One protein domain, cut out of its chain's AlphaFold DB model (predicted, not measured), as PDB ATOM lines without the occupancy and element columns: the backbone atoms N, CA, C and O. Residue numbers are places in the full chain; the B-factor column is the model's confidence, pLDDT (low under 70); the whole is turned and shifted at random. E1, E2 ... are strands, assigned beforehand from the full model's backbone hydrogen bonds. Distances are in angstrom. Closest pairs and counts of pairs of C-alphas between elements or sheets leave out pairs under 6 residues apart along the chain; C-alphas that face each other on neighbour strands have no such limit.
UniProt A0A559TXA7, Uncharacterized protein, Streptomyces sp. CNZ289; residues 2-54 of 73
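Overview. This is residues 2 to 54 of the 73 residues of an uncharacterized protein of Streptomyces sp. CNZ289 (UniProt A0A559TXA7). There is little regular structure here: a small meander of three strands, each the antiparallel neighbour of the one before, set between two long unnamed stretches, residues 2 to 15 and 41 to 54. E1 pairs with one part of E2, E3 with the other, and after E3 the backbone folds back beside it. The printed part has 53 residues, with no named helix and three named strands in the order E1, E2, E3, which hold 13 of them, all strand by class; the whole is compact, radius of gyration of the C-alphas 9.9 A, spanning 26 by 25 by 24 A.

Arrangement. Look first at E1, residues 16 to 19, an edge strand in a hairpin with E2, residues 26 to 31: N 18 and O 27 are 3.0 A apart. E2 forms another hairpin with E3, residues 38 to 40, where N 39 and O 30 are 2.8 A apart. Residues 45 to 46 pair antiparallel with 38 to 39.

Along the chain. Find C-alpha 16 at (-31.921, -14.763, -42.589); E1 runs 10.0 A. E2 runs 15.2 A, and E3, 6.4 A, ends at (-25.982, -19.595, -38.041).

Size, cuts and confidence. The C-alphas of Gly 33 and Gly 54, 27.6 A apart, are the farthest pair. The printed part has no cut; both links are short; residues 2 to 13 have pLDDT under 70.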
ATOM      1  N   VAL A   2     -47.806 -16.977 -35.894       36.97
ATOM      2  CA  VAL A   2     -46.400 -17.192 -36.284       36.97
ATOM      3  C   VAL A   2     -45.947 -15.936 -37.009       36.97
ATOM      4  O   VAL A   2     -46.208 -15.767 -38.199       36.97
ATOM      5  N   THR A   3     -45.357 -15.006 -36.269       45.66
ATOM      6  CA  THR A   3     -44.778 -13.800 -36.851       45.66
ATOM      7  C   THR A   3     -43.538 -14.222 -37.634       45.66
ATOM      8  O   THR A   3     -42.594 -14.793 -37.091       45.66
ATOM      9  N   ASN A   4     -43.583 -14.029 -38.945       47.72
ATOM     10  CA  ASN A   4     -42.522 -14.408 -39.866       47.72
ATOM     11  C   ASN A   4     -41.380 -13.379 -39.741       47.72
ATOM     12  O   ASN A   4     -41.356 -12.393 -40.469       47.72
ATOM     13  N   TYR A   5     -40.457 -13.568 -38.791       54.72
ATOM     14  CA  TYR A   5     -39.310 -12.670 -38.528       54.72
ATOM     15  C   TYR A   5     -38.180 -12.802 -39.566       54.72
ATOM     16  O   TYR A   5     -36.992 -12.712 -39.262       54.72
ATOM     17  N   THR A   6     -38.542 -13.087 -40.809       55.59
ATOM     18  CA  THR A   6     -37.632 -13.623 -41.812       55.59
ATOM     19  C   THR A   6     -37.235 -12.505 -42.772       55.59
ATOM     20  O   THR A   6     -37.792 -12.385 -43.860       55.59
ATOM     21  N   VAL A   7     -36.298 -11.641 -42.365       58.88
ATOM     22  CA  VAL A   7     -35.743 -10.611 -43.262       58.88
ATOM     23  C   VAL A   7     -34.743 -11.281 -44.202       58.88
ATOM     24  O   VAL A   7     -33.678 -11.715 -43.765       58.88
ATOM     25  N   TYR A   8     -35.112 -11.389 -45.480       55.16
ATOM     26  CA  TYR A   8     -34.276 -11.950 -46.541       55.16
ATOM     27  C   TYR A   8     -33.299 -10.897 -47.074       55.16
ATOM     28  O   TYR A   8     -33.718  -9.826 -47.506       55.16
ATOM     29  N   HIS A   9     -32.004 -11.212 -47.092       54.47
ATOM     30  CA  HIS A   9     -30.977 -10.353 -47.689       54.47
ATOM     31  C   HIS A   9     -30.336 -11.015 -48.914       54.47
ATOM     32  O   HIS A   9     -29.657 -12.033 -48.787       54.47
ATOM     33  N   GLU A  10     -30.490 -10.393 -50.087       53.84
ATOM     34  CA  GLU A  10     -29.973 -10.873 -51.383       53.84
ATOM     35  C   GLU A  10     -28.442 -11.044 -51.424       53.84
ATOM     36  O   GLU A  10     -27.927 -11.918 -52.114       53.84
ATOM     37  N   ASN A  11     -27.713 -10.272 -50.612       54.44
ATOM     38  CA  ASN A  11     -26.250 -10.321 -50.510       54.44
ATOM     39  C   ASN A  11     -25.739 -11.171 -49.331       54.44
ATOM     40  O   ASN A  11     -24.529 -11.275 -49.106       54.44
ATOM     41  N   ALA A  12     -26.636 -11.773 -48.543       54.53
ATOM     42  CA  ALA A  12     -26.260 -12.580 -47.393       54.53
ATOM     43  C   ALA A  12     -26.110 -14.057 -47.777       54.53
ATOM     44  O   ALA A  12     -26.996 -14.678 -48.351       54.53
ATOM     45  N   ARG A  13     -24.991 -14.664 -47.366       68.12
ATOM     46  CA  ARG A  13     -24.696 -16.111 -47.513       68.12
ATOM     47  C   ARG A  13     -25.794 -17.032 -47.030       68.12
ATOM     48  O   ARG A  13     -25.945 -18.155 -47.493       68.12
ATOM     49  N   TYR A  14     -26.454 -16.555 -45.996       70.31
ATOM     50  CA  TYR A  14     -27.552 -17.162 -45.302       70.31
ATOM     51  C   TYR A  14     -28.611 -16.075 -45.271       70.31
ATOM     52  O   TYR A  14     -28.317 -14.988 -44.766       70.31
ATOM     53  N   PRO A  15     -29.790 -16.331 -45.854       71.38
ATOM     54  CA  PRO A  15     -30.708 -15.262 -46.192       71.38
ATOM     55  C   PRO A  15     -31.275 -14.573 -44.954       71.38
ATOM     56  O   PRO A  15     -31.744 -13.453 -45.081       71.38
ATOM     57  N   LEU A  16     -31.231 -15.222 -43.785       82.19
ATOM     58  CA  LEU A  16     -31.921 -14.763 -42.589       82.19
ATOM     59  C   LEU A  16     -30.986 -14.008 -41.658       82.19
ATOM     60  O   LEU A  16     -29.853 -14.434 -41.414       82.19
ATOM     61  N   LEU A  17     -31.512 -12.942 -41.068       87.00
ATOM     62  CA  LEU A  17     -30.971 -12.345 -39.857       87.00
ATOM     63  C   LEU A  17     -31.775 -12.819 -38.657       87.00
ATOM     64  O   LEU A  17     -32.999 -12.778 -38.682       87.00
ATOM     65  N   VAL A  18     -31.077 -13.294 -37.626       89.25
ATOM     66  CA  VAL A  18     -31.710 -13.806 -36.407       89.25
ATOM     67  C   VAL A  18     -30.935 -13.426 -35.152       89.25
ATOM     68  O   VAL A  18     -29.700 -13.384 -35.156       89.25
ATOM     69  N   SER A  19     -31.644 -13.254 -34.043       91.56
ATOM     70  CA  SER A  19     -31.102 -13.366 -32.690       91.56
ATOM     71  C   SER A  19     -31.374 -14.766 -32.136       91.56
ATOM     72  O   SER A  19     -32.416 -15.364 -32.391       91.56
ATOM     73  N   LEU A  20     -30.419 -15.308 -31.379       88.44
ATOM     74  CA  LEU A  20     -30.611 -16.551 -30.622       88.44
ATOM     75  C   LEU A  20     -30.946 -16.223 -29.156       88.44
ATOM     76  O   LEU A  20     -30.503 -15.171 -28.685       88.44
ATOM     77  N   PRO A  21     -31.641 -17.113 -28.422       83.44
ATOM     78  CA  PRO A  21     -32.017 -16.893 -27.027       83.44
ATOM     79  C   PRO A  21     -30.817 -16.507 -26.156       83.44
ATOM     80  O   PRO A  21     -29.763 -17.147 -26.205       83.44
ATOM     81  N   GLY A  22     -30.958 -15.425 -25.385       78.50
ATOM     82  CA  GLY A  22     -29.883 -14.871 -24.547       78.50
ATOM     83  C   GLY A  22     -28.722 -14.224 -25.323       78.50
ATOM     84  O   GLY A  22     -27.714 -13.832 -24.731       78.50
ATOM     85  N   GLY A  23     -28.831 -14.110 -26.647       78.88
ATOM     86  CA  GLY A  23     -27.837 -13.487 -27.509       78.88
ATOM     87  C   GLY A  23     -27.921 -11.962 -27.487       78.88
ATOM     88  O   GLY A  23     -28.987 -11.379 -27.615       78.88
ATOM     89  N   ARG A  24     -26.765 -11.296 -27.387       85.62
ATOM     90  CA  ARG A  24     -26.642  -9.826 -27.491       85.62
ATOM     91  C   ARG A  24     -26.270  -9.349 -28.897       85.62
ATOM     92  O   ARG A  24     -25.822  -8.224 -29.068       85.62
ATOM     93  N   VAL A  25     -26.351 -10.237 -29.884       90.62
ATOM     94  CA  VAL A  25     -25.919  -9.991 -31.262       90.62
ATOM     95  C   VAL A  25     -26.886 -10.640 -32.243       90.62
ATOM     96  O   VAL A  25     -27.473 -11.680 -31.942       90.62
ATOM     97  N   ARG A  26     -26.991 -10.057 -33.436       90.94
ATOM     98  CA  ARG A  26     -27.689 -10.654 -34.582       90.94
ATOM     99  C   ARG A  26     -26.731 -11.465 -35.462       90.94
ATOM    100  O   ARG A  26     -25.536 -11.163 -35.551       90.94
ATOM    101  N   HIS A  27     -27.247 -12.499 -36.112       90.50
ATOM    102  CA  HIS A  27     -26.492 -13.497 -36.865       90.50
ATOM    103  C   HIS A  27     -27.057 -13.696 -38.272       90.50
ATOM    104  O   HIS A  27     -28.269 -13.722 -38.440       90.50
ATOM    105  N   TYR A  28     -26.188 -13.971 -39.249       88.44
ATOM    106  CA  TYR A  28     -26.610 -14.626 -40.493       88.44
ATOM    107  C   TYR A  28     -26.986 -16.084 -40.220       88.44
ATOM    108  O   TYR A  28     -26.185 -16.813 -39.618       88.44
ATOM    109  N   ALA A  29     -28.152 -16.522 -40.693       88.06
ATOM    110  CA  ALA A  29     -28.706 -17.846 -40.440       88.06
ATOM    111  C   ALA A  29     -29.521 -18.436 -41.604       88.06
ATOM    112  O   ALA A  29     -30.055 -17.732 -42.460       88.06
ATOM    113  N   ARG A  30     -29.605 -19.766 -41.632       87.06
ATOM    114  CA  ARG A  30     -30.479 -20.535 -42.528       87.06
ATOM    115  C   ARG A  30     -31.363 -21.477 -41.724       87.06
ATOM    116  O   ARG A  30     -30.929 -21.956 -40.678       87.06
ATOM    117  N   LEU A  31     -32.546 -21.798 -42.234       87.31
ATOM    118  CA  LEU A  31     -33.416 -22.812 -41.633       87.31
ATOM    119  C   LEU A  31     -32.775 -24.205 -41.680       87.31
ATOM    120  O   LEU A  31     -32.026 -24.540 -42.604       87.31
ATOM    121  N   ILE A  32     -33.071 -25.014 -40.666       86.69
ATOM    122  CA  ILE A  32     -32.717 -26.430 -40.596       86.69
ATOM    123  C   ILE A  32     -33.980 -27.242 -40.897       86.69
ATOM    124  O   ILE A  32     -34.880 -27.361 -40.066       86.69
ATOM    125  N   GLY A  33     -34.037 -27.834 -42.091       84.81
ATOM    126  CA  GLY A  33     -35.203 -28.603 -42.529       84.81
ATOM    127  C   GLY A  33     -36.457 -27.730 -42.647       84.81
ATOM    128  O   GLY A  33     -36.384 -26.612 -43.145       84.81
ATOM    129  N   LYS A  34     -37.605 -28.257 -42.202       79.56
ATOM    130  CA  LYS A  34     -38.906 -27.557 -42.208       79.56
ATOM    131  C   LYS A  34     -39.292 -26.957 -40.844       79.56
ATOM    132  O   LYS A  34     -40.412 -26.483 -40.692       79.56
ATOM    133  N   GLY A  35     -38.414 -27.053 -39.845       80.06
ATOM    134  CA  GLY A  35     -38.687 -26.606 -38.477       80.06
ATOM    135  C   GLY A  35     -38.297 -25.145 -38.221       80.06
ATOM    136  O   GLY A  35     -37.678 -24.517 -39.080       80.06
ATOM    137  N   PRO A  36     -38.600 -24.619 -37.020       84.19
ATOM    138  CA  PRO A  36     -38.240 -23.253 -36.621       84.19
ATOM    139  C   PRO A  36     -36.741 -23.097 -36.315       84.19
ATOM    140  O   PRO A  36     -36.228 -21.986 -36.227       84.19
ATOM    141  N   ALA A  37     -36.010 -24.205 -36.168       89.19
ATOM    142  CA  ALA A  37     -34.588 -24.186 -35.874       89.19
ATOM    143  C   ALA A  37     -33.765 -23.611 -37.034       89.19
ATOM    144  O   ALA A  37     -33.961 -23.944 -38.204       89.19
ATOM    145  N   VAL A  38     -32.758 -22.813 -36.688       90.25
ATOM    146  CA  VAL A  38     -31.813 -22.222 -37.630       90.25
ATOM    147  C   VAL A  38     -30.377 -22.630 -37.320       90.25
ATOM    148  O   VAL A  38     -29.999 -22.922 -36.183       90.25
ATOM    149  N   SER A  39     -29.550 -22.639 -38.359       90.06
ATOM    150  CA  SER A  39     -28.101 -22.760 -38.268       90.06
ATOM    151  C   SER A  39     -27.474 -21.441 -38.692       90.06
ATOM    152  O   SER A  39     -27.693 -20.963 -39.804       90.06
ATOM    153  N   THR A  40     -26.693 -20.851 -37.798       89.12
ATOM    154  CA  THR A  40     -25.982 -19.595 -38.041       89.12
ATOM    155  C   THR A  40     -24.652 -19.831 -38.750       89.12
ATOM    156  O   THR A  40     -24.053 -20.909 -38.680       89.12
ATOM    157  N   LEU A  41     -24.127 -18.792 -39.397       85.88
ATOM    158  CA  LEU A  41     -22.836 -18.858 -40.084       85.88
ATOM    159  C   LEU A  41     -21.659 -19.114 -39.120       85.88
ATOM    160  O   LEU A  41     -20.668 -19.747 -39.484       85.88
ATOM    161  N   CYS A  42     -21.781 -18.682 -37.861       87.62
ATOM    162  CA  CYS A  42     -20.806 -18.963 -36.807       87.62
ATOM    163  C   CYS A  42     -20.959 -20.362 -36.179       87.62
ATOM    164  O   CYS A  42     -20.309 -20.647 -35.177       87.62
ATOM    165  N   ARG A  43     -21.759 -21.249 -36.796       88.00
ATOM    166  CA  ARG A  43     -22.021 -22.646 -36.399       88.00
ATOM    167  C   ARG A  43     -22.874 -22.826 -35.137       88.00
ATOM    168  O   ARG A  43     -23.060 -23.962 -34.702       88.00
ATOM    169  N   LYS A  44     -23.440 -21.754 -34.575       88.88
ATOM    170  CA  LYS A  44     -24.485 -21.878 -33.546       88.88
ATOM    171  C   LYS A  44     -25.780 -22.383 -34.174       88.88
ATOM    172  O   LYS A  44     -26.093 -22.013 -35.306       88.88
ATOM    173  N   ARG A  45     -26.521 -23.196 -33.428       90.06
ATOM    174  CA  ARG A  45     -27.827 -23.739 -33.808       90.06
ATOM    175  C   ARG A  45     -28.820 -23.463 -32.691       90.06
ATOM    176  O   ARG A  45     -28.428 -23.490 -31.527       90.06
ATOM    177  N   GLY A  46     -30.069 -23.210 -33.047       89.50
ATOM    178  CA  GLY A  46     -31.132 -22.965 -32.081       89.50
ATOM    179  C   GLY A  46     -32.388 -22.449 -32.759       89.50
ATOM    180  O   GLY A  46     -32.375 -22.175 -33.958       89.50
ATOM    181  N   GLU A  47     -33.461 -22.334 -31.994       91.12
ATOM    182  CA  GLU A  47     -34.653 -21.609 -32.422       91.12
ATOM    183  C   GLU A  47     -34.382 -20.100 -32.298       91.12
ATOM    184  O   GLU A  47     -33.830 -19.682 -31.278       91.12
ATOM    185  N   PRO A  48     -34.660 -19.291 -33.331       89.56
ATOM    186  CA  PRO A  48     -34.463 -17.854 -33.262       89.56
ATOM    187  C   PRO A  48     -35.517 -17.208 -32.357       89.56
ATOM    188  O   PRO A  48     -36.691 -17.556 -32.410       89.56
ATOM    189  N   ASP A  49     -35.086 -16.228 -31.571       88.69
ATOM    190  CA  ASP A  49     -35.942 -15.435 -30.669       88.69
ATOM    191  C   ASP A  49     -36.455 -14.144 -31.349       88.69
ATOM    192  O   ASP A  49     -37.127 -13.309 -30.756       88.69
ATOM    193  N   GLY A  50     -36.091 -13.942 -32.617       87.31
ATOM    194  CA  GLY A  50     -36.399 -12.752 -33.404       87.31
ATOM    195  C   GLY A  50     -35.347 -12.508 -34.483       87.31
ATOM    196  O   GLY A  50     -34.439 -13.319 -34.680       87.31
ATOM    197  N   ASP A  51     -35.453 -11.376 -35.175       83.38
ATOM    198  CA  ASP A  51     -34.495 -10.941 -36.203       83.38
ATOM    199  C   ASP A  51     -33.248 -10.244 -35.614       83.38
ATOM    200  O   ASP A  51     -32.224 -10.075 -36.287       83.38
ATOM    201  N   GLY A  52     -33.311  -9.863 -34.335       83.31
ATOM    202  CA  GLY A  52     -32.267  -9.111 -33.652       83.31
ATOM    203  C   GLY A  52     -32.139  -7.668 -34.147       83.31
ATOM    204  O   GLY A  52     -31.026  -7.129 -34.151       83.31
ATOM    205  N   ALA A  53     -33.233  -7.039 -34.594       83.94
ATOM    206  CA  ALA A  53     -33.252  -5.624 -34.956       83.94
ATOM    207  C   ALA A  53     -32.686  -4.748 -33.818       83.94
ATOM    208  O   ALA A  53     -33.045  -4.890 -32.652       83.94
ATOM    209  N   GLY A  54     -31.748  -3.858 -34.152       84.62
ATOM    210  CA  GLY A  54     -31.055  -3.004 -33.178       84.62
ATOM    211  C   GLY A  54     -29.887  -3.663 -32.430       84.62
ATOM    212  O   GLY A  54     -29.133  -2.957 -31.762       84.62
TER     213      GLY A  54